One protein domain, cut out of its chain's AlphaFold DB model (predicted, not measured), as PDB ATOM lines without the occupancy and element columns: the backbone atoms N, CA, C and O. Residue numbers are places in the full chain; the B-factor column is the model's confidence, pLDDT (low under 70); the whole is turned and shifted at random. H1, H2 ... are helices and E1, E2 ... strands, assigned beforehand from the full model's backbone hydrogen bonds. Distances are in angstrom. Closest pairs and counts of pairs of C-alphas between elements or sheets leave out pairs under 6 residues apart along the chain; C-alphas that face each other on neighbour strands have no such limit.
ATOM      1  N   PHE A   8     143.945 157.398 115.701       85.75
ATOM      2  CA  PHE A   8     144.592 156.833 114.517       85.75
ATOM      3  C   PHE A   8     143.723 155.739 113.909       85.75
ATOM      4  O   PHE A   8     143.166 154.912 114.630       85.75
ATOM      5  N   ASN A   9     143.671 155.705 112.580       89.56
ATOM      6  CA  ASN A   9     143.037 154.617 111.861       89.56
ATOM      7  C   ASN A   9     143.823 153.311 112.123       89.56
ATOM      8  O   ASN A   9     145.015 153.250 111.794       89.56
ATOM      9  N   PRO A  10     143.199 152.265 112.693       90.69
ATOM     10  CA  PRO A  10     143.882 151.004 112.981       90.69
ATOM     11  C   PRO A  10     144.447 150.332 111.723       90.69
ATOM     12  O   PRO A  10     145.546 149.780 111.784       90.69
ATOM     13  N   ASP A  11     143.771 150.450 110.577       90.56
ATOM     14  CA  ASP A  11     144.238 149.869 109.313       90.56
ATOM     15  C   ASP A  11     145.528 150.549 108.837       90.56
ATOM     16  O   ASP A  11     146.452 149.895 108.351       90.56
ATOM     17  N   PHE A  12     145.623 151.870 109.022       92.19
ATOM     18  CA  PHE A  12     146.828 152.633 108.703       92.19
ATOM     19  C   PHE A  12     147.998 152.213 109.598       92.19
ATOM     20  O   PHE A  12     149.089 151.938 109.099       92.19
ATOM     21  N   LEU A  13     147.769 152.106 110.912       92.19
ATOM     22  CA  LEU A  13     148.799 151.651 111.849       92.19
ATOM     23  C   LEU A  13     149.273 150.232 111.522       92.19
ATOM     24  O   LEU A  13     150.475 149.970 111.537       92.19
ATOM     25  N   GLN A  14     148.355 149.324 111.188       91.75
ATOM     26  CA  GLN A  14     148.703 147.965 110.786       91.75
ATOM     27  C   GLN A  14     149.543 147.953 109.501       91.75
ATOM     28  O   GLN A  14     150.562 147.260 109.451       91.75
ATOM     29  N   ALA A  15     149.164 148.747 108.497       92.00
ATOM     30  CA  ALA A  15     149.896 148.855 107.238       92.00
ATOM     31  C   ALA A  15     151.325 149.391 107.441       92.00
ATOM     32  O   ALA A  15     152.282 148.816 106.920       92.00
ATOM     33  N   VAL A  16     151.492 150.445 108.245       92.12
ATOM     34  CA  VAL A  16     152.814 151.012 108.567       92.12
ATOM     35  C   VAL A  16     153.665 150.023 109.365       92.12
ATOM     36  O   VAL A  16     154.833 149.819 109.033       92.12
ATOM     37  N   ASN A  17     153.088 149.351 110.366       91.19
ATOM     38  CA  ASN A  17     153.799 148.337 111.148       91.19
ATOM     39  C   ASN A  17     154.274 147.170 110.271       91.19
ATOM     40  O   ASN A  17     155.398 146.695 110.434       91.19
ATOM     41  N   GLN A  18     153.457 146.736 109.308       89.69
ATOM     42  CA  GLN A  18     153.839 145.695 108.354       89.69
ATOM     43  C   GLN A  18     155.016 146.137 107.471       89.69
ATOM     44  O   GLN A  18     155.957 145.366 107.278       89.69
ATOM     45  N   LEU A  19     154.998 147.372 106.958       90.81
ATOM     46  CA  LEU A  19     156.113 147.914 106.174       90.81
ATOM     47  C   LEU A  19     157.393 148.045 107.007       90.81
ATOM     48  O   LEU A  19     158.468 147.713 106.512       90.81
ATOM     49  N   SER A  20     157.282 148.459 108.273       87.94
ATOM     50  CA  SER A  20     158.424 148.526 109.192       87.94
ATOM     51  C   SER A  20     159.059 147.151 109.397       87.94
ATOM     52  O   SER A  20     160.264 147.005 109.226       87.94
ATOM     53  N   GLN A  21     158.252 146.119 109.669       86.56
ATOM     54  CA  GLN A  21     158.753 144.749 109.840       86.56
ATOM     55  C   GLN A  21     159.459 144.223 108.584       86.56
ATOM     56  O   GLN A  21     160.455 143.507 108.677       86.56
ATOM     57  N   LEU A  22     158.953 144.562 107.396       86.94
ATOM     58  CA  LEU A  22     159.587 144.179 106.133       86.94
ATOM     59  C   LEU A  22     160.895 144.934 105.888       86.94
ATOM     60  O   LEU A  22     161.842 144.344 105.370       86.94
ATOM     61  N   SER A  23     160.957 146.205 106.282       85.06
ATOM     62  CA  SER A  23     162.185 146.998 106.249       85.06
ATOM     63  C   SER A  23     163.274 146.355 107.110       85.06
ATOM     64  O   SER A  23     164.388 146.157 106.630       85.06
ATOM     65  N   ASP A  24     162.944 145.933 108.331       84.75
ATOM     66  CA  ASP A  24     163.905 145.282 109.235       84.75
ATOM     67  C   ASP A  24     164.495 143.993 108.631       84.75
ATOM     68  O   ASP A  24     165.674 143.696 108.824       84.75
ATOM     69  N   ILE A  25     163.696 143.248 107.855       83.50
ATOM     70  CA  ILE A  25     164.133 142.035 107.139       83.50
ATOM     71  C   ILE A  25     165.018 142.367 105.930       83.50
ATOM     72  O   ILE A  25     165.952 141.628 105.632       83.50
ATOM     73  N   LEU A  26     164.724 143.449 105.207       80.19
ATOM     74  CA  LEU A  26     165.464 143.842 104.002       80.19
ATOM     75  C   LEU A  26     166.811 144.515 104.301       80.19
ATOM     76  O   LEU A  26     167.689 144.496 103.437       80.19
ATOM     77  N   PHE A  27     166.952 145.119 105.485       75.31
ATOM     78  CA  PHE A  27     168.081 145.986 105.845       75.31
ATOM     79  C   PHE A  27     168.812 145.558 107.128       75.31
ATOM     80  O   PHE A  27     169.505 146.376 107.734       75.31
ATOM     81  N   THR A  28     168.688 144.289 107.533       67.62
ATOM     82  CA  THR A  28     169.175 143.766 108.826       67.62
ATOM     83  C   THR A  28     170.641 144.110 109.132       67.62
ATOM     84  O   THR A  28     170.947 144.437 110.273       67.62
ATOM     85  N   ASP A  29     171.521 144.136 108.122       60.44
ATOM     86  CA  ASP A  29     172.969 144.372 108.291       60.44
ATOM     87  C   ASP A  29     173.492 145.604 107.522       60.44
ATOM     88  O   ASP A  29     174.660 145.670 107.137       60.44
ATOM     89  N   GLY A  30     172.626 146.577 107.206       60.84
ATOM     90  CA  GLY A  30     172.996 147.765 106.412       60.84
ATOM     91  C   GLY A  30     173.304 147.482 104.931       60.84
ATOM     92  O   GLY A  30     173.552 148.408 104.155       60.84
ATOM     93  N   GLY A  31     173.260 146.213 104.520       62.38
ATOM     94  CA  GLY A  31     173.274 145.780 103.127       62.38
ATOM     95  C   GLY A  31     171.888 145.868 102.485       62.38
ATOM     96  O   GLY A  31     170.864 145.782 103.154       62.38
ATOM     97  N   GLN A  32     171.853 146.019 101.160       73.50
ATOM     98  CA  GLN A  32     170.621 145.883 100.382       73.50
ATOM     99  C   GLN A  32     170.407 144.392 100.072       73.50
ATOM    100  O   GLN A  32     171.192 143.813  99.312       73.50
ATOM    101  N   GLY A  33     169.389 143.760 100.664       86.00
ATOM    102  CA  GLY A  33     168.937 142.410 100.297       86.00
ATOM    103  C   GLY A  33     168.899 141.393 101.442       86.00
ATOM    104  O   GLY A  33     169.377 141.632 102.543       86.00
ATOM    105  N   ILE A  34     168.322 140.230 101.148       91.50
ATOM    106  CA  ILE A  34     168.051 139.129 102.072       91.50
ATOM    107  C   ILE A  34     168.951 137.946 101.720       91.50
ATOM    108  O   ILE A  34     168.979 137.498 100.570       91.50
ATOM    109  N   SER A  35     169.619 137.398 102.728       93.12
ATOM    110  CA  SER A  35     170.339 136.130 102.628       93.12
ATOM    111  C   SER A  35     169.491 134.984 103.183       93.12
ATOM    112  O   SER A  35     168.784 135.122 104.185       93.12
ATOM    113  N   PHE A  36     169.537 133.840 102.512       96.00
ATOM    114  CA  PHE A  36     168.803 132.631 102.884       96.00
ATOM    115  C   PHE A  36     169.526 131.406 102.336       96.00
ATOM    116  O   PHE A  36     170.436 131.522 101.520       96.00
ATOM    117  N   GLU A  37     169.118 130.221 102.765       98.38
ATOM    118  CA  GLU A  37     169.661 128.972 102.244       98.38
ATOM    119  C   GLU A  37     168.549 128.091 101.687       98.38
ATOM    120  O   GLU A  37     167.417 128.096 102.180       98.38
ATOM    121  N   LEU A  38     168.880 127.328 100.650       98.56
ATOM    122  CA  LEU A  38     168.014 126.310 100.072       98.56
ATOM    123  C   LEU A  38     168.705 124.954 100.136       98.56
ATOM    124  O   LEU A  38     169.887 124.833  99.823       98.56
ATOM    125  N   GLN A  39     167.937 123.926 100.475       98.44
ATOM    126  CA  GLN A  39     168.344 122.532 100.357       98.44
ATOM    127  C   GLN A  39     167.285 121.787  99.545       98.44
ATOM    128  O   GLN A  39     166.123 121.714  99.950       98.44
ATOM    129  N   ALA A  40     167.667 121.239  98.390       97.94
ATOM    130  CA  ALA A  40     166.767 120.401  97.600       97.94
ATOM    131  C   ALA A  40     166.432 119.102  98.344       97.94
ATOM    132  O   ALA A  40     167.248 118.564  99.099       97.94
ATOM    133  N   ARG A  41     165.222 118.586  98.126       97.69
ATOM    134  CA  ARG A  41     164.790 117.285  98.643       97.69
ATOM    135  C   ARG A  41     164.692 116.267  97.504       97.69
ATOM    136  O   ARG A  41     164.275 116.636  96.406       97.69
ATOM    137  N   PRO A  42     165.059 114.996  97.748       96.75
ATOM    138  CA  PRO A  42     164.893 113.939  96.760       96.75
ATOM    139  C   PRO A  42     163.411 113.718  96.470       96.75
ATOM    140  O   PRO A  42     162.592 113.630  97.385       96.75
ATOM    141  N   VAL A  43     163.080 113.594  95.187       96.81
ATOM    142  CA  VAL A  43     161.712 113.354  94.720       96.81
ATOM    143  C   VAL A  43     161.710 112.084  93.874       96.81
ATOM    144  O   VAL A  43     162.492 111.988  92.924       96.81
ATOM    145  N   PRO A  44     160.842 111.100  94.169       95.75
ATOM    146  CA  PRO A  44     160.756 109.883  93.375       95.75
ATOM    147  C   PRO A  44     160.597 110.180  91.882       95.75
ATOM    148  O   PRO A  44     159.782 111.010  91.478       95.75
ATOM    149  N   GLN A  45     161.357 109.458  91.055       96.50
ATOM    150  CA  GLN A  45     161.327 109.560  89.590       96.50
ATOM    151  C   GLN A  45     161.764 110.923  89.012       96.50
ATOM    152  O   GLN A  45     161.615 111.139  87.808       96.50
ATOM    153  N   VAL A  46     162.306 111.830  89.828       97.81
ATOM    154  CA  VAL A  46     163.033 113.019  89.364       97.81
ATOM    155  C   VAL A  46     164.514 112.674  89.347       97.81
ATOM    156  O   VAL A  46     165.056 112.236  90.355       97.81
ATOM    157  N   VAL A  47     165.163 112.838  88.198       97.88
ATOM    158  CA  VAL A  47     166.603 112.590  88.030       97.88
ATOM    159  C   VAL A  47     167.395 113.794  88.511       97.88
ATOM    160  O   VAL A  47     168.360 113.630  89.252       97.88
ATOM    161  N   GLU A  48     166.968 114.995  88.125       98.06
ATOM    162  CA  GLU A  48     167.607 116.235  88.545       98.06
ATOM    163  C   GLU A  48     166.660 117.438  88.513       98.06
ATOM    164  O   GLU A  48     165.650 117.444  87.805       98.06
ATOM    165  N   THR A  49     167.037 118.476  89.254       98.38
ATOM    166  CA  THR A  49     166.450 119.817  89.213       98.38
ATOM    167  C   THR A  49     167.554 120.855  89.071       98.38
ATOM    168  O   THR A  49     168.572 120.764  89.763       98.38
ATOM    169  N   GLN A  50     167.334 121.871  88.241       98.38
ATOM    170  CA  GLN A  50     168.209 123.036  88.145       98.38
ATOM    171  C   GLN A  50     167.390 124.287  88.465       98.38
ATOM    172  O   GLN A  50     166.516 124.686  87.697       98.38
ATOM    173  N   LEU A  51     167.667 124.891  89.619       98.62
ATOM    174  CA  LEU A  51     167.083 126.156  90.051       98.62
ATOM    175  C   LEU A  51     168.140 127.249  89.913       98.62
ATOM    176  O   LEU A  51     169.229 127.129  90.461       98.62
ATOM    177  N   THR A  52     167.827 128.320  89.198       98.44
ATOM    178  CA  THR A  52     168.681 129.509  89.107       98.44
ATOM    179  C   THR A  52     167.944 130.696  89.705       98.44
ATOM    180  O   THR A  52     166.808 130.936  89.315       98.44
ATOM    181  N   ILE A  53     168.575 131.442  90.612       98.50
ATOM    182  CA  ILE A  53     168.046 132.671  91.224       98.50
ATOM    183  C   ILE A  53     169.084 133.775  91.040       98.50
ATOM    184  O   ILE A  53     170.169 133.718  91.618       98.50
ATOM    185  N   ASP A  54     168.772 134.768  90.212       97.31
ATOM    186  CA  ASP A  54     169.662 135.887  89.893       97.31
ATOM    187  C   ASP A  54     171.071 135.421  89.468       97.31
ATOM    188  O   ASP A  54     172.088 135.991  89.847       97.31
ATOM    189  N   GLY A  55     171.135 134.334  88.691       96.75
ATOM    190  CA  GLY A  55     172.383 133.714  88.228       96.75
ATOM    191  C   GLY A  55     173.019 132.702  89.192       96.75
ATOM    192  O   GLY A  55     173.839 131.894  88.752       96.75
ATOM    193  N   GLN A  56     172.613 132.668  90.464       98.12
ATOM    194  CA  GLN A  56     173.059 131.668  91.441       98.12
ATOM    195  C   GLN A  56     172.350 130.337  91.166       98.12
ATOM    196  O   GLN A  56     171.121 130.299  91.128       98.12
ATOM    197  N   LYS A  57     173.095 129.246  90.960       97.62
ATOM    198  CA  LYS A  57     172.540 127.946  90.544       97.62
ATOM    199  C   LYS A  57     172.546 126.935  91.685       97.62
ATOM    200  O   LYS A  57     173.608 126.679  92.238       97.62
ATOM    201  N   LEU A  58     171.403 126.309  91.955       98.25
ATOM    202  CA  LEU A  58     171.273 125.070  92.721       98.25
ATOM    203  C   LEU A  58     170.961 123.937  91.744       98.25
ATOM    204  O   LEU A  58     169.849 123.840  91.219       98.25
ATOM    205  N   HIS A  59     171.949 123.081  91.499       98.00
ATOM    206  CA  HIS A  59     171.776 121.849  90.734       98.00
ATOM    207  C   HIS A  59     171.752 120.668  91.696       98.00
ATOM    208  O   HIS A  59     172.673 120.476  92.482       98.00
ATOM    209  N   TYR A  60     170.681 119.886  91.636       98.06
ATOM    210  CA  TYR A  60     170.505 118.706  92.469       98.06
ATOM    211  C   TYR A  60     170.144 117.511  91.599       98.06
ATOM    212  O   TYR A  60     169.213 117.600  90.806       98.06
ATOM    213  N   PHE A  61     170.855 116.398  91.763       96.81
ATOM    214  CA  PHE A  61     170.696 115.183  90.957       96.81
ATOM    215  C   PHE A  61     170.675 113.913  91.826       96.81
ATOM    216  O   PHE A  61     171.285 112.899  91.501       96.81
ATOM    217  N   ASN A  62     169.983 113.980  92.970       93.31
ATOM    218  CA  ASN A  62     169.892 112.900  93.967       93.31
ATOM    219  C   ASN A  62     171.223 112.504  94.629       93.31
ATOM    220  O   ASN A  62     171.369 111.394  95.138       93.31
ATOM    221  N   GLN A  63     172.185 113.425  94.660       91.62
ATOM    222  CA  GLN A  63     173.362 113.308  95.517       91.62
ATOM    223  C   GLN A  63     173.022 113.641  96.981       91.62
ATOM    224  O   GLN A  63     171.880 113.985  97.310       91.62
ATOM    225  N   MET A  64     174.018 113.563  97.868       93.56
ATOM    226  CA  MET A  64     173.869 114.052  99.239       93.56
ATOM    227  C   MET A  64     173.454 115.530  99.207       93.56
ATOM    228  O   MET A  64     174.074 116.343  98.526       93.56
ATOM    229  N   ALA A  65     172.331 115.847  99.855       92.50
ATOM    230  CA  ALA A  65     171.755 117.181  99.800       92.50
ATOM    231  C   ALA A  65     172.452 118.099 100.807       92.50
ATOM    232  O   ALA A  65     172.380 117.853 102.009       92.50
ATOM    233  N   ASP A  66     173.024 119.194 100.322       95.19
ATOM    234  CA  ASP A  66     173.651 120.223 101.147       95.19
ATOM    235  C   ASP A  66     172.843 121.522 101.125       95.19
ATOM    236  O   ASP A  66     172.047 121.780 100.216       95.19
ATOM    237  N   TRP A  67     173.036 122.331 102.163       97.88
ATOM    238  CA  TRP A  67     172.525 123.693 102.200       97.88
ATOM    239  C   TRP A  67     173.364 124.574 101.286       97.88
ATOM    240  O   TRP A  67     174.589 124.604 101.396       97.88
ATOM    241  N   GLN A  68     172.701 125.321 100.412       98.25
ATOM    242  CA  GLN A  68     173.347 126.317  99.575       98.25
ATOM    243  C   GLN A  68     172.822 127.703  99.928       98.25
ATOM    244  O   GLN A  68     171.612 127.932  99.921       98.25
ATOM    245  N   ALA A  69     173.742 128.622 100.214       97.12
ATOM    246  CA  ALA A  69     173.424 130.015 100.479       97.12
ATOM    247  C   ALA A  69     173.085 130.774  99.192       97.12
ATOM    248  O   ALA A  69     173.700 130.576  98.143       97.12
ATOM    249  N   PHE A  70     172.113 131.667  99.318       96.94
ATOM    250  CA  PHE A  70     171.626 132.573  98.295       96.94
ATOM    251  C   PHE A  70     171.501 133.973  98.871       96.94
ATOM    252  O   PHE A  70     171.181 134.159 100.048       96.94
ATOM    253  N   ARG A  71     171.672 134.960  97.997       94.31
ATOM    254  CA  ARG A  71     171.323 136.353  98.265       94.31
ATOM    255  C   ARG A  71     170.298 136.838  97.250       94.31
ATOM    256  O   ARG A  71     170.419 136.544  96.061       94.31
ATOM    257  N   TRP A  72     169.306 137.585  97.714       94.38
ATOM    258  CA  TRP A  72     168.317 138.238  96.864       94.38
ATOM    259  C   TRP A  72     168.108 139.705  97.280       94.38
ATOM    260  O   TRP A  72     167.877 139.956  98.460       94.38
ATOM    261  N   PRO A  73     168.115 140.678  96.355       93.94
ATOM    262  CA  PRO A  73     168.524 140.542  94.959       93.94
ATOM    263  C   PRO A  73     169.975 140.059  94.821       93.94
ATOM    264  O   PRO A  73     170.836 140.427  95.621       93.94
ATOM    265  N   GLY A  74     170.231 139.204  93.834       91.31
ATOM    266  CA  GLY A  74     171.574 138.717  93.522       91.31
ATOM    267  C   GLY A  74     172.372 139.687  92.644       91.31
ATOM    268  O   GLY A  74     171.830 140.611  92.034       91.31
ATOM    269  N   GLU A  75     173.680 139.459  92.549       91.88
ATOM    270  CA  GLU A  75     174.588 140.252  91.713       91.88
ATOM    271  C   GLU A  75     174.570 139.741  90.267       91.88
ATOM    272  O   GLU A  75     175.298 138.823  89.891       91.88
ATOM    273  N   THR A  76     173.701 140.319  89.437       93.81
ATOM    274  CA  THR A  76     173.546 139.917  88.032       93.81
ATOM    275  C   THR A  76     173.025 141.055  87.157       93.81
ATOM    276  O   THR A  76     172.252 141.902  87.597       93.81
ATOM    277  N   TYR A  77     173.391 141.037  85.873       93.81
ATOM    278  CA  TYR A  77     172.829 141.929  84.848       93.81
ATOM    279  C   TYR A  77     171.507 141.417  84.258       93.81
ATOM    280  O   TYR A  77     170.808 142.153  83.564       93.81
ATOM    281  N   LYS A  78     171.171 140.144  84.497       94.81
ATOM    282  CA  LYS A  78     169.938 139.496  84.031       94.81
ATOM    283  C   LYS A  78     169.236 138.848  85.227       94.81
ATOM    284  O   LYS A  78     169.374 137.638  85.418       94.81
ATOM    285  N   PRO A  79     168.550 139.643  86.067       96.94
ATOM    286  CA  PRO A  79     167.847 139.115  87.227       96.94
ATOM    287  C   PRO A  79     166.654 138.256  86.811       96.94
ATOM    288  O   PRO A  79     166.052 138.469  85.751       96.94
ATOM    289  N   GLY A  80     166.309 137.296  87.658       97.69
ATOM    290  CA  GLY A  80     165.209 136.371  87.429       97.69
ATOM    291  C   GLY A  80     165.408 135.016  88.093       97.69
ATOM    292  O   GLY A  80     166.470 134.690  88.622       97.69
ATOM    293  N   THR A  81     164.360 134.203  88.052       98.56
ATOM    294  CA  THR A  81     164.376 132.837  88.570       98.56
ATOM    295  C   THR A  81     163.915 131.863  87.508       98.56
ATOM    296  O   THR A  81     162.884 132.081  86.884       98.56
ATOM    297  N   GLN A  82     164.654 130.777  87.317       98.44
ATOM    298  CA  GLN A  82     164.282 129.711  86.394       98.44
ATOM    299  C   GLN A  82     164.404 128.370  87.101       98.44
ATOM    300  O   GLN A  82     165.393 128.119  87.788       98.44
ATOM    301  N   LEU A  83     163.405 127.511  86.918       98.62
ATOM    302  CA  LEU A  83     163.422 126.145  87.423       98.62
ATOM    303  C   LEU A  83     163.199 125.171  86.270       98.62
ATOM    304  O   LEU A  83     162.194 125.262  85.563       98.62
ATOM    305  N   THR A  84     164.106 124.214  86.115       98.50
ATOM    306  CA  THR A  84     163.933 123.054  85.239       98.50
ATOM    307  C   THR A  84     164.048 121.757  86.035       98.50
ATOM    308  O   THR A  84     164.670 121.714  87.103       98.50
ATOM    309  N   TRP A  85     163.435 120.690  85.531       98.38
ATOM    310  CA  TRP A  85     163.603 119.344  86.076       98.38
ATOM    311  C   TRP A  85     163.654 118.306  84.959       98.38
ATOM    312  O   TRP A  85     163.057 118.484  83.897       98.38
ATOM    313  N   THR A  86     164.347 117.207  85.227       98.19
ATOM    314  CA  THR A  86     164.421 116.028  84.360       98.19
ATOM    315  C   THR A  86     163.864 114.840  85.133       98.19
ATOM    316  O   THR A  86     164.191 114.658  86.309       98.19
ATOM    317  N   SER A  87     163.020 114.024  84.505       97.00
ATOM    318  CA  SER A  87     162.452 112.826  85.132       97.00
ATOM    319  C   SER A  87     163.077 111.554  84.567       97.00
ATOM    320  O   SER A  87     163.830 111.580  83.597       97.00
ATOM    321  N   THR A  88     162.765 110.405  85.160       95.38
ATOM    322  CA  THR A  88     163.229 109.110  84.631       95.38
ATOM    323  C   THR A  88     162.566 108.732  83.305       95.38
ATOM    324  O   THR A  88     163.057 107.843  82.615       95.38
ATOM    325  N   SER A  89     161.452 109.378  82.948       93.31
ATOM    326  CA  SER A  89     160.668 109.077  81.745       93.31
ATOM    327  C   SER A  89     160.709 110.169  80.675       93.31
ATOM    328  O   SER A  89     160.159 109.971  79.592       93.31
ATOM    329  N   ALA A  90     161.327 111.322  80.948       93.38
ATOM    330  CA  ALA A  90     161.437 112.431  80.005       93.38
ATOM    331  C   ALA A  90     162.680 113.289  80.281       93.38
ATOM    332  O   ALA A  90     163.093 113.443  81.428       93.38
ATOM    333  N   GLY A  91     163.226 113.893  79.221       96.06
ATOM    334  CA  GLY A  91     164.313 114.872  79.319       96.06
ATOM    335  C   GLY A  91     163.917 116.156  80.062       96.06
ATOM    336  O   GLY A  91     162.808 116.272  80.586       96.06
ATOM    337  N   ALA A  92     164.827 117.130  80.077       96.50
ATOM    338  CA  ALA A  92     164.645 118.389  80.792       96.50
ATOM    339  C   ALA A  92     163.375 119.145  80.360       96.50
ATOM    340  O   ALA A  92     163.100 119.319  79.169       96.50
ATOM    341  N   ARG A  93     162.614 119.624  81.346       97.56
ATOM    342  CA  ARG A  93     161.396 120.428  81.186       97.56
ATOM    343  C   ARG A  93     161.501 121.718  81.990       97.56
ATOM    344  O   ARG A  93     162.082 121.734  83.072       97.56
ATOM    345  N   LEU A  94     160.918 122.790  81.459       97.56
ATOM    346  CA  LEU A  94     160.824 124.086  82.130       97.56
ATOM    347  C   LEU A  94     159.604 124.119  83.052       97.56
ATOM    348  O   LEU A  94     158.493 123.831  82.608       97.56
ATOM    349  N   PHE A  95     159.811 124.472  84.323       97.62
ATOM    350  CA  PHE A  95     158.729 124.633  85.309       97.62
ATOM    351  C   PHE A  95     158.177 126.040  85.239       97.62
ATOM    352  O   PHE A  95     156.975 126.241  85.134       97.62
ATOM    353  N   GLY A  96     159.085 127.006  85.253       97.62
ATOM    354  CA  GLY A  96     158.759 128.405  85.082       97.62
ATOM    355  C   GLY A  96     160.019 129.231  84.893       97.62
ATOM    356  O   GLY A  96     161.101 128.856  85.356       97.62
ATOM    357  N   ASP A  97     159.839 130.348  84.202       98.06
ATOM    358  CA  ASP A  97     160.837 131.388  83.995       98.06
ATOM    359  C   ASP A  97     160.234 132.724  84.439       98.06
ATOM    360  O   ASP A  97     159.242 133.212  83.890       98.06
ATOM    361  N   TYR A  98     160.802 133.283  85.497       98.12
ATOM    362  CA  TYR A  98     160.317 134.461  86.190       98.12
ATOM    363  C   TYR A  98     161.367 135.564  86.041       98.12
ATOM    364  O   TYR A  98     162.257 135.708  86.871       98.12
ATOM    365  N   SER A  99     161.263 136.368  84.984       96.50
ATOM    366  CA  SER A  99     162.232 137.432  84.675       96.50
ATOM    367  C   SER A  99     162.222 138.633  85.639       96.50
ATOM    368  O   SER A  99     161.181 139.036  86.160       96.50
ATOM    369  N   GLY A 100     163.356 139.310  85.790       96.56
ATOM    370  CA  GLY A 100     163.463 140.539  86.581       96.56
ATOM    371  C   GLY A 100     163.703 140.286  88.070       96.56
ATOM    372  O   GLY A 100     163.562 139.168  88.556       96.56
ATOM    373  N   THR A 101     164.033 141.343  88.815       93.62
ATOM    374  CA  THR A 101     164.419 141.266  90.238       93.62
ATOM    375  C   THR A 101     163.373 140.569  91.112       93.62
ATOM    376  O   THR A 101     163.717 139.792  91.989       93.62
ATOM    377  N   TRP A 102     162.080 140.760  90.836       95.12
ATOM    378  CA  TRP A 102     160.987 140.107  91.570       95.12
ATOM    379  C   TRP A 102     160.691 138.668  91.117       95.12
ATOM    380  O   TRP A 102     159.726 138.060  91.581       95.12
ATOM    381  N   GLY A 103     161.495 138.112  90.208       97.19
ATOM    382  CA  GLY A 103     161.353 136.749  89.705       97.19
ATOM    383  C   GLY A 103     161.342 135.700  90.812       97.19
ATOM    384  O   GLY A 103     160.468 134.838  90.842       97.19
ATOM    385  N   PHE A 104     162.244 135.848  91.781       97.56
ATOM    386  CA  PHE A 104     162.334 134.957  92.934       97.56
ATOM    387  C   PHE A 104     161.080 134.980  93.806       97.56
ATOM    388  O   PHE A 104     160.581 133.930  94.196       97.56
ATOM    389  N   ILE A 105     160.528 136.165  94.073       96.81
ATOM    390  CA  ILE A 105     159.327 136.304  94.903       96.81
ATOM    391  C   ILE A 105     158.113 135.692  94.198       96.81
ATOM    392  O   ILE A 105     157.333 134.988  94.833       96.81
ATOM    393  N   ARG A 106     157.999 135.872  92.876       97.12
ATOM    394  CA  ARG A 106     156.962 135.208  92.072       97.12
ATOM    395  C   ARG A 106     157.134 133.691  92.053       97.12
ATOM    396  O   ARG A 106     156.151 132.977  92.171       97.12
ATOM    397  N   TRP A 107     158.365 133.186  91.980       97.88
ATOM    398  CA  TRP A 107     158.609 131.752  92.129       97.88
ATOM    399  C   TRP A 107     158.191 131.249  93.519       97.88
ATOM    400  O   TRP A 107     157.423 130.298  93.606       97.88
ATOM    401  N   LEU A 108     158.606 131.909  94.608       97.75
ATOM    402  CA  LEU A 108     158.203 131.540  95.976       97.75
ATOM    403  C   LEU A 108     156.687 131.515  96.161       97.75
ATOM    404  O   LEU A 108     156.172 130.741  96.972       97.75
ATOM    405  N   GLU A 109     155.984 132.380  95.441       96.56
ATOM    406  CA  GLU A 109     154.542 132.471  95.479       96.56
ATOM    407  C   GLU A 109     153.833 131.243  94.892       96.56
ATOM    408  O   GLU A 109     152.890 130.748  95.516       96.56
ATOM    409  N   GLU A 110     154.304 130.739  93.751       96.88
ATOM    410  CA  GLU A 110     153.733 129.567  93.066       96.88
ATOM    411  C   GLU A 110     153.836 128.286  93.909       96.88
ATOM    412  O   GLU A 110     153.026 127.364  93.791       96.88
ATOM    413  N   GLY A 111     154.832 128.217  94.795       95.75
ATOM    414  CA  GLY A 111     155.038 127.083  95.688       95.75
ATOM    415  C   GLY A 111     154.068 127.058  96.870       95.75
ATOM    416  O   GLY A 111     153.787 128.071  97.508       95.75
ATOM    417  N   LYS A 112     153.617 125.865  97.265       97.50
ATOM    418  CA  LYS A 112     153.013 125.658  98.589       97.50
ATOM    419  C   LYS A 112     154.096 125.761  99.661       97.50
ATOM    420  O   LYS A 112     155.205 125.265  99.471       97.50
ATOM    421  N   ARG A 113     153.756 126.380 100.793       97.12
ATOM    422  CA  ARG A 113     154.659 126.647 101.921       97.12
ATOM    423  C   ARG A 113     154.127 125.952 103.169       97.12
ATOM    424  O   ARG A 113     152.991 126.214 103.561       97.12
ATOM    425  N   GLN A 114     154.941 125.115 103.800       97.81
ATOM    426  CA  GLN A 114     154.652 124.523 105.106       97.81
ATOM    427  C   GLN A 114     155.795 124.850 106.064       97.81
ATOM    428  O   GLN A 114     156.952 124.573 105.762       97.81
ATOM    429  N   GLN A 115     155.476 125.427 107.220       97.38
ATOM    430  CA  GLN A 115     156.478 125.690 108.246       97.38
ATOM    431  C   GLN A 115     156.964 124.366 108.851       97.38
ATOM    432  O   GLN A 115     156.143 123.525 109.224       97.38
ATOM    433  N   LEU A 116     158.282 124.178 108.915       97.44
ATOM    434  CA  LEU A 116     158.916 123.023 109.557       97.44
ATOM    435  C   LEU A 116     159.422 123.385 110.954       97.44
ATOM    436  O   LEU A 116     159.206 122.633 111.898       97.44
ATOM    437  N   ASP A 117     160.046 124.559 111.076       95.00
ATOM    438  CA  ASP A 117     160.532 125.138 112.332       95.00
ATOM    439  C   ASP A 117     160.440 126.681 112.267       95.00
ATOM    440  O   ASP A 117     159.856 127.252 111.340       95.00
ATOM    441  N   ARG A 118     160.998 127.402 113.243       92.38
ATOM    442  CA  ARG A 118     160.971 128.872 113.316       92.38
ATOM    443  C   ARG A 118     161.576 129.539 112.080       92.38
ATOM    444  O   ARG A 118     161.017 130.532 111.620       92.38
ATOM    445  N   SER A 119     162.676 129.004 111.552       95.12
ATOM    446  CA  SER A 119     163.401 129.546 110.392       95.12
ATOM    447  C   SER A 119     163.340 128.654 109.149       95.12
ATOM    448  O   SER A 119     163.839 129.052 108.101       95.12
ATOM    449  N   GLU A 120     162.722 127.473 109.223       98.00
ATOM    450  CA  GLU A 120     162.702 126.506 108.123       98.00
ATOM    451  C   GLU A 120     161.300 126.292 107.550       98.00
ATOM    452  O   GLU A 120     160.323 126.077 108.275       98.00
ATOM    453  N   TRP A 121     161.215 126.305 106.222       98.38
ATOM    454  CA  TRP A 121     159.977 126.188 105.460       98.38
ATOM    455  C   TRP A 121     160.145 125.175 104.333       98.38
ATOM    456  O   TRP A 121     161.016 125.319 103.480       98.38
ATOM    457  N   MET A 122     159.280 124.164 104.290       98.38
ATOM    458  CA  MET A 122     159.161 123.288 103.131       98.38
ATOM    459  C   MET A 122     158.424 124.027 102.015       98.38
ATOM    460  O   MET A 122     157.264 124.418 102.172       98.38
ATOM    461  N   MET A 123     159.091 124.164 100.876       98.31
ATOM    462  CA  MET A 123     158.549 124.662  99.620       98.31
ATOM    463  C   MET A 123     158.206 123.475  98.720       98.31
ATOM    464  O   MET A 123     159.028 122.580  98.538       98.31
ATOM    465  N   SER A 124     156.997 123.447  98.162       98.38
ATOM    466  CA  SER A 124     156.515 122.362  97.294       98.38
ATOM    467  C   SER A 124     155.877 122.899  96.017       98.38
ATOM    468  O   SER A 124     154.961 123.717  96.075       98.38
ATOM    469  N   PHE A 125     156.324 122.394  94.871       98.31
ATOM    470  CA  PHE A 125     155.938 122.855  93.541       98.31
ATOM    471  C   PHE A 125     155.391 121.690  92.723       98.31
ATOM    472  O   PHE A 125     156.111 120.735  92.439       98.31
ATOM    473  N   ASN A 126     154.117 121.761  92.342       97.81
ATOM    474  CA  ASN A 126     153.478 120.705  91.561       97.81
ATOM    475  C   ASN A 126     153.848 120.858  90.084       97.81
ATOM    476  O   ASN A 126     153.370 121.770  89.413       97.81
ATOM    477  N   ALA A 127     154.700 119.972  89.585       96.56
ATOM    478  CA  ALA A 127     155.062 119.917  88.182       96.56
ATOM    479  C   ALA A 127     153.884 119.401  87.320       96.56
ATOM    480  O   ALA A 127     153.074 118.597  87.794       96.56
ATOM    481  N   PRO A 128     153.798 119.792  86.033       94.00
ATOM    482  CA  PRO A 128     152.750 119.348  85.105       94.00
ATOM    483  C   PRO A 128     152.630 117.829  84.920       94.00
ATOM    484  O   PRO A 128     151.604 117.344  84.459       94.00
ATOM    485  N   ASP A 129     153.676 117.070  85.248       93.62
ATOM    486  CA  ASP A 129     153.695 115.608  85.158       93.62
ATOM    487  C   ASP A 129     153.251 114.906  86.455       93.62
ATOM    488  O   ASP A 129     153.401 113.689  86.576       93.62
ATOM    489  N   GLY A 130     152.710 115.664  87.415       94.88
ATOM    490  CA  GLY A 130     152.187 115.167  88.688       94.88
ATOM    491  C   GLY A 130     153.236 115.001  89.788       94.88
ATOM    492  O   GLY A 130     152.878 114.622  90.903       94.88
ATOM    493  N   ARG A 131     154.518 115.279  89.514       96.56
ATOM    494  CA  ARG A 131     155.586 115.229  90.523       96.56
ATOM    495  C   ARG A 131     155.594 116.502  91.363       96.56
ATOM    496  O   ARG A 131     155.319 117.585  90.859       96.56
ATOM    497  N   THR A 132     155.982 116.389  92.627       98.00
ATOM    498  CA  THR A 132     156.111 117.546  93.521       98.00
ATOM    499  C   THR A 132     157.580 117.825  93.780       98.00
ATOM    500  O   THR A 132     158.223 117.083  94.513       98.00
ATOM    501  N   LEU A 133     158.112 118.888  93.178       98.38
ATOM    502  CA  LEU A 133     159.484 119.344  93.401       98.38
ATOM    503  C   LEU A 133     159.572 120.048  94.760       98.38
ATOM    504  O   LEU A 133     158.670 120.813  95.111       98.38
ATOM    505  N   GLN A 134     160.628 119.784  95.531       98.12
ATOM    506  CA  GLN A 134     160.702 120.215  96.928       98.12
ATOM    507  C   GLN A 134     162.061 120.793  97.317       98.12
ATOM    508  O   GLN A 134     163.115 120.249  96.985       98.12
ATOM    509  N   TRP A 135     162.009 121.870  98.099       98.50
ATOM    510  CA  TRP A 135     163.160 122.498  98.743       98.50
ATOM    511  C   TRP A 135     162.798 122.848 100.176       98.50
ATOM    512  O   TRP A 135     161.665 123.234 100.449       98.50
ATOM    513  N   VAL A 136     163.764 122.779 101.083       98.50
ATOM    514  CA  VAL A 136     163.651 123.476 102.364       98.50
ATOM    515  C   VAL A 136     164.357 124.812 102.239       98.50
ATOM    516  O   VAL A 136     165.513 124.871 101.826       98.50
ATOM    517  N   LEU A 137     163.629 125.871 102.571       98.56
ATOM    518  CA  LEU A 137     164.132 127.225 102.697       98.56
ATOM    519  C   LEU A 137     164.440 127.499 104.159       98.56
ATOM    520  O   LEU A 137     163.560 127.349 105.006       98.56
ATOM    521  N   ARG A 138     165.666 127.940 104.433       98.12
ATOM    522  CA  ARG A 138     166.091 128.412 105.747       98.12
ATOM    523  C   ARG A 138     166.348 129.911 105.702       98.12
ATOM    524  O   ARG A 138     167.176 130.384 104.923       98.12
ATOM    525  N   SER A 139     165.608 130.664 106.509       94.31
ATOM    526  CA  SER A 139     165.784 132.107 106.673       94.31
ATOM    527  C   SER A 139     166.790 132.417 107.782       94.31
ATOM    528  O   SER A 139     166.873 131.708 108.782       94.31
ATOM    529  N   GLN A 140     167.534 133.513 107.624       89.25
ATOM    530  CA  GLN A 140     168.394 134.040 108.691       89.25
ATOM    531  C   GLN A 140     167.590 134.851 109.716       89.25
ATOM    532  O   GLN A 140     167.790 134.705 110.919       89.25
ATOM    533  N   LEU A 141     166.638 135.664 109.241       87.75
ATOM    534  CA  LEU A 141     165.768 136.489 110.075       87.75
ATOM    535  C   LEU A 141     164.295 136.296 109.701       87.75
ATOM    536  O   LEU A 141     163.920 136.364 108.528       87.75
ATOM    537  N   GLY A 142     163.443 136.094 110.710       88.75
ATOM    538  CA  GLY A 142     161.992 135.984 110.544       88.75
ATOM    539  C   GLY A 142     161.598 134.968 109.467       88.75
ATOM    540  O   GLY A 142     162.148 133.872 109.393       88.75
ATOM    541  N   LYS A 143     160.663 135.346 108.587       92.62
ATOM    542  CA  LYS A 143     160.266 134.529 107.421       92.62
ATOM    543  C   LYS A 143     161.205 134.704 106.212       92.62
ATOM    544  O   LYS A 143     160.936 134.152 105.147       92.62
ATOM    545  N   GLY A 144     162.278 135.487 106.356       93.12
ATOM    546  CA  GLY A 144     163.204 135.839 105.282       93.12
ATOM    547  C   GLY A 144     162.465 136.327 104.030       93.12
ATOM    548  O   GLY A 144     161.532 137.126 104.145       93.12
ATOM    549  N   PRO A 145     162.804 135.819 102.833       94.94
ATOM    550  CA  PRO A 145     162.183 136.286 101.595       94.94
ATOM    551  C   PRO A 145     160.687 135.948 101.485       94.94
ATOM    552  O   PRO A 145     159.970 136.618 100.745       94.94
ATOM    553  N   LEU A 146     160.169 134.979 102.253       95.94
ATOM    554  CA  LEU A 146     158.730 134.681 102.279       95.94
ATOM    555  C   LEU A 146     157.906 135.820 102.895       95.94
ATOM    556  O   LEU A 146     156.710 135.911 102.627       95.94
ATOM    557  N   ALA A 147     158.518 136.696 103.701       93.62
ATOM    558  CA  ALA A 147     157.828 137.851 104.272       93.62
ATOM    559  C   ALA A 147     157.312 138.804 103.182       93.62
ATOM    560  O   ALA A 147     156.224 139.361 103.311       93.62
ATOM    561  N   LEU A 148     158.045 138.924 102.070       93.25
ATOM    562  CA  LEU A 148     157.702 139.810 100.955       93.25
ATOM    563  C   LEU A 148     156.419 139.400 100.231       93.25
ATOM    564  O   LEU A 148     155.795 140.239  99.588       93.25
ATOM    565  N   LEU A 149     155.972 138.151 100.380       94.19
ATOM    566  CA  LEU A 149     154.680 137.714  99.847       94.19
ATOM    567  C   LEU A 149     153.506 138.475 100.482       94.19
ATOM    568  O   LEU A 149     152.464 138.622  99.850       94.19
ATOM    569  N   ALA A 150     153.678 139.018 101.693       91.69
ATOM    570  CA  ALA A 150     152.667 139.845 102.350       91.69
ATOM    571  C   ALA A 150     152.464 141.216 101.671       91.69
ATOM    572  O   ALA A 150     151.478 141.891 101.957       91.69
ATOM    573  N   LEU A 151     153.367 141.631 100.770       90.69
ATOM    574  CA  LEU A 151     153.197 142.837  99.954       90.69
ATOM    575  C   LEU A 151     152.255 142.623  98.763       90.69
ATOM    576  O   LEU A 151     151.875 143.588  98.096       90.69
ATOM    577  N   ARG A 152     151.864 141.381  98.457       88.06
ATOM    578  CA  ARG A 152     150.957 141.125  97.338       88.06
ATOM    579  C   ARG A 152     149.571 141.687  97.638       88.06
ATOM    580  O   ARG A 152     148.938 141.308  98.617       88.06
ATOM    581  N   GLY A 153     149.102 142.574  96.763       86.12
ATOM    582  CA  GLY A 153     147.827 143.269  96.950       86.12
ATOM    583  C   GLY A 153     147.834 144.252  98.123       86.12
ATOM    584  O   GLY A 153     146.770 144.725  98.507       86.12
ATOM    585  N   PHE A 154     149.005 144.560  98.690       91.56
ATOM    586  CA  PHE A 154     149.120 145.549  99.750       91.56
ATOM    587  C   PHE A 154     148.740 146.934  99.225       91.56
ATOM    588  O   PHE A 154     149.222 147.378  98.180       91.56
ATOM    589  N   THR A 155     147.916 147.634  99.993       91.12
ATOM    590  CA  THR A 155     147.537 149.024  99.750       91.12
ATOM    591  C   THR A 155     147.731 149.804 101.035       91.12
ATOM    592  O   THR A 155     147.230 149.391 102.079       91.12
ATOM    593  N   LEU A 156     148.429 150.935 100.962       92.88
ATOM    594  CA  LEU A 156     148.541 151.839 102.099       92.88
ATOM    595  C   LEU A 156     147.224 152.619 102.241       92.88
ATOM    596  O   LEU A 156     146.843 153.292 101.279       92.88
ATOM    597  N   PRO A 157     146.531 152.553 103.394       92.25
ATOM    598  CA  PRO A 157     145.347 153.370 103.624       92.25
ATOM    599  C   PRO A 157     145.674 154.860 103.500       92.25
ATOM    600  O   PRO A 157     146.687 155.336 104.013       92.25
TER     601      PRO A 157
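Overview. This is residues 8 to 157 of the 185 residues of the protein "Uncharacterized protein conserved in bacteria" of Cedecea neteri (UniProt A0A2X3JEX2). Two antiparallel sheets make a sandwich, partly face to face with their strands crossed at 42 degrees, and the short helix H2 is tucked in beside one sheet and over the other. The long helix H1 reaches away from this body as an arm that makes much of the length, and H3 runs back the opposite way beside its near end. The 150 printed residues hold three named helices and nine named strands, along the chain H1 E1 E2 E3 E4 E5 E6 H2 E7 E8 E9 H3, in sheets E4 E1 E9 E8 E7 and E3 E2 E5 E6. The class is mixed, helices and strands; the whole is compact, with a radius of gyration of the C-alphas of 16.6 A and spans of 60 by 29 by 29 A.

Arrangement. Start with the larger sheet, strongly twisted: E4 (68 to 72), E1 (34 to 40), E9 (132 to 139), E8 (120 to 126) and E7 (112 to 115). Look for N 36 and O 70 at 3.0 A between E4 and E1, N 37 and O 138 at 2.9 A between E1 and E9, N 121 and O 137 at 2.8 A between E9 and E8, and N 114 and O 122 at 2.9 A between E8 and E7. E7, E8 and E9 form a meander, each strand the antiparallel neighbour of the one before. The other sheet is E3 (56 to 60), E2 (46 to 53), E5 (80 to 87) and E6 (93 to 99), with N 51 and O 58 at 2.9 A, N 50 and O 84 at 2.9 A, and N 95 and O 83 at 2.8 A. H2 (103 to 110) is on this sheet at a height over the sheet of 8.3 A; the closest C-alphas of H2 and E5 are those of Gly 103 and Gly 80, 4.5 A apart. H3 (144 to 151) touches H2, about perpendicular at 77 degrees, closest at the C-alphas of Leu 149 and Glu 109, 6.8 A. H1 (10 to 26) and H3 only just touch, with 3 pairs of C-alphas within 8 A, through residues 22 to 25 of H1 alone; the closest C-alphas are those of Ile 25 and Gly 144, 6.5 A. In H1 and H2 every O i to N i+4 pair is within hydrogen-bond range; in H3 0 of 4 are, but 5 of 5 O i to N i+3 pairs.

Along the chain. Find C-alpha 10 at (143.882, 151.004, 112.981); from there H1 runs 24.4 A to C-alpha 26. E5 is 23.8 A long, E9 21.9 A and E2 20.4 A. H3 ends at C-alpha 151, (153.197, 142.837, 99.954).

Size, cuts and confidence. The C-alphas farthest apart are those of Phe 8 and Ser 89, 60.1 A. The printed part has no cut and no long link. Residues 28 to 31, between H1 and E1, have pLDDT under 70.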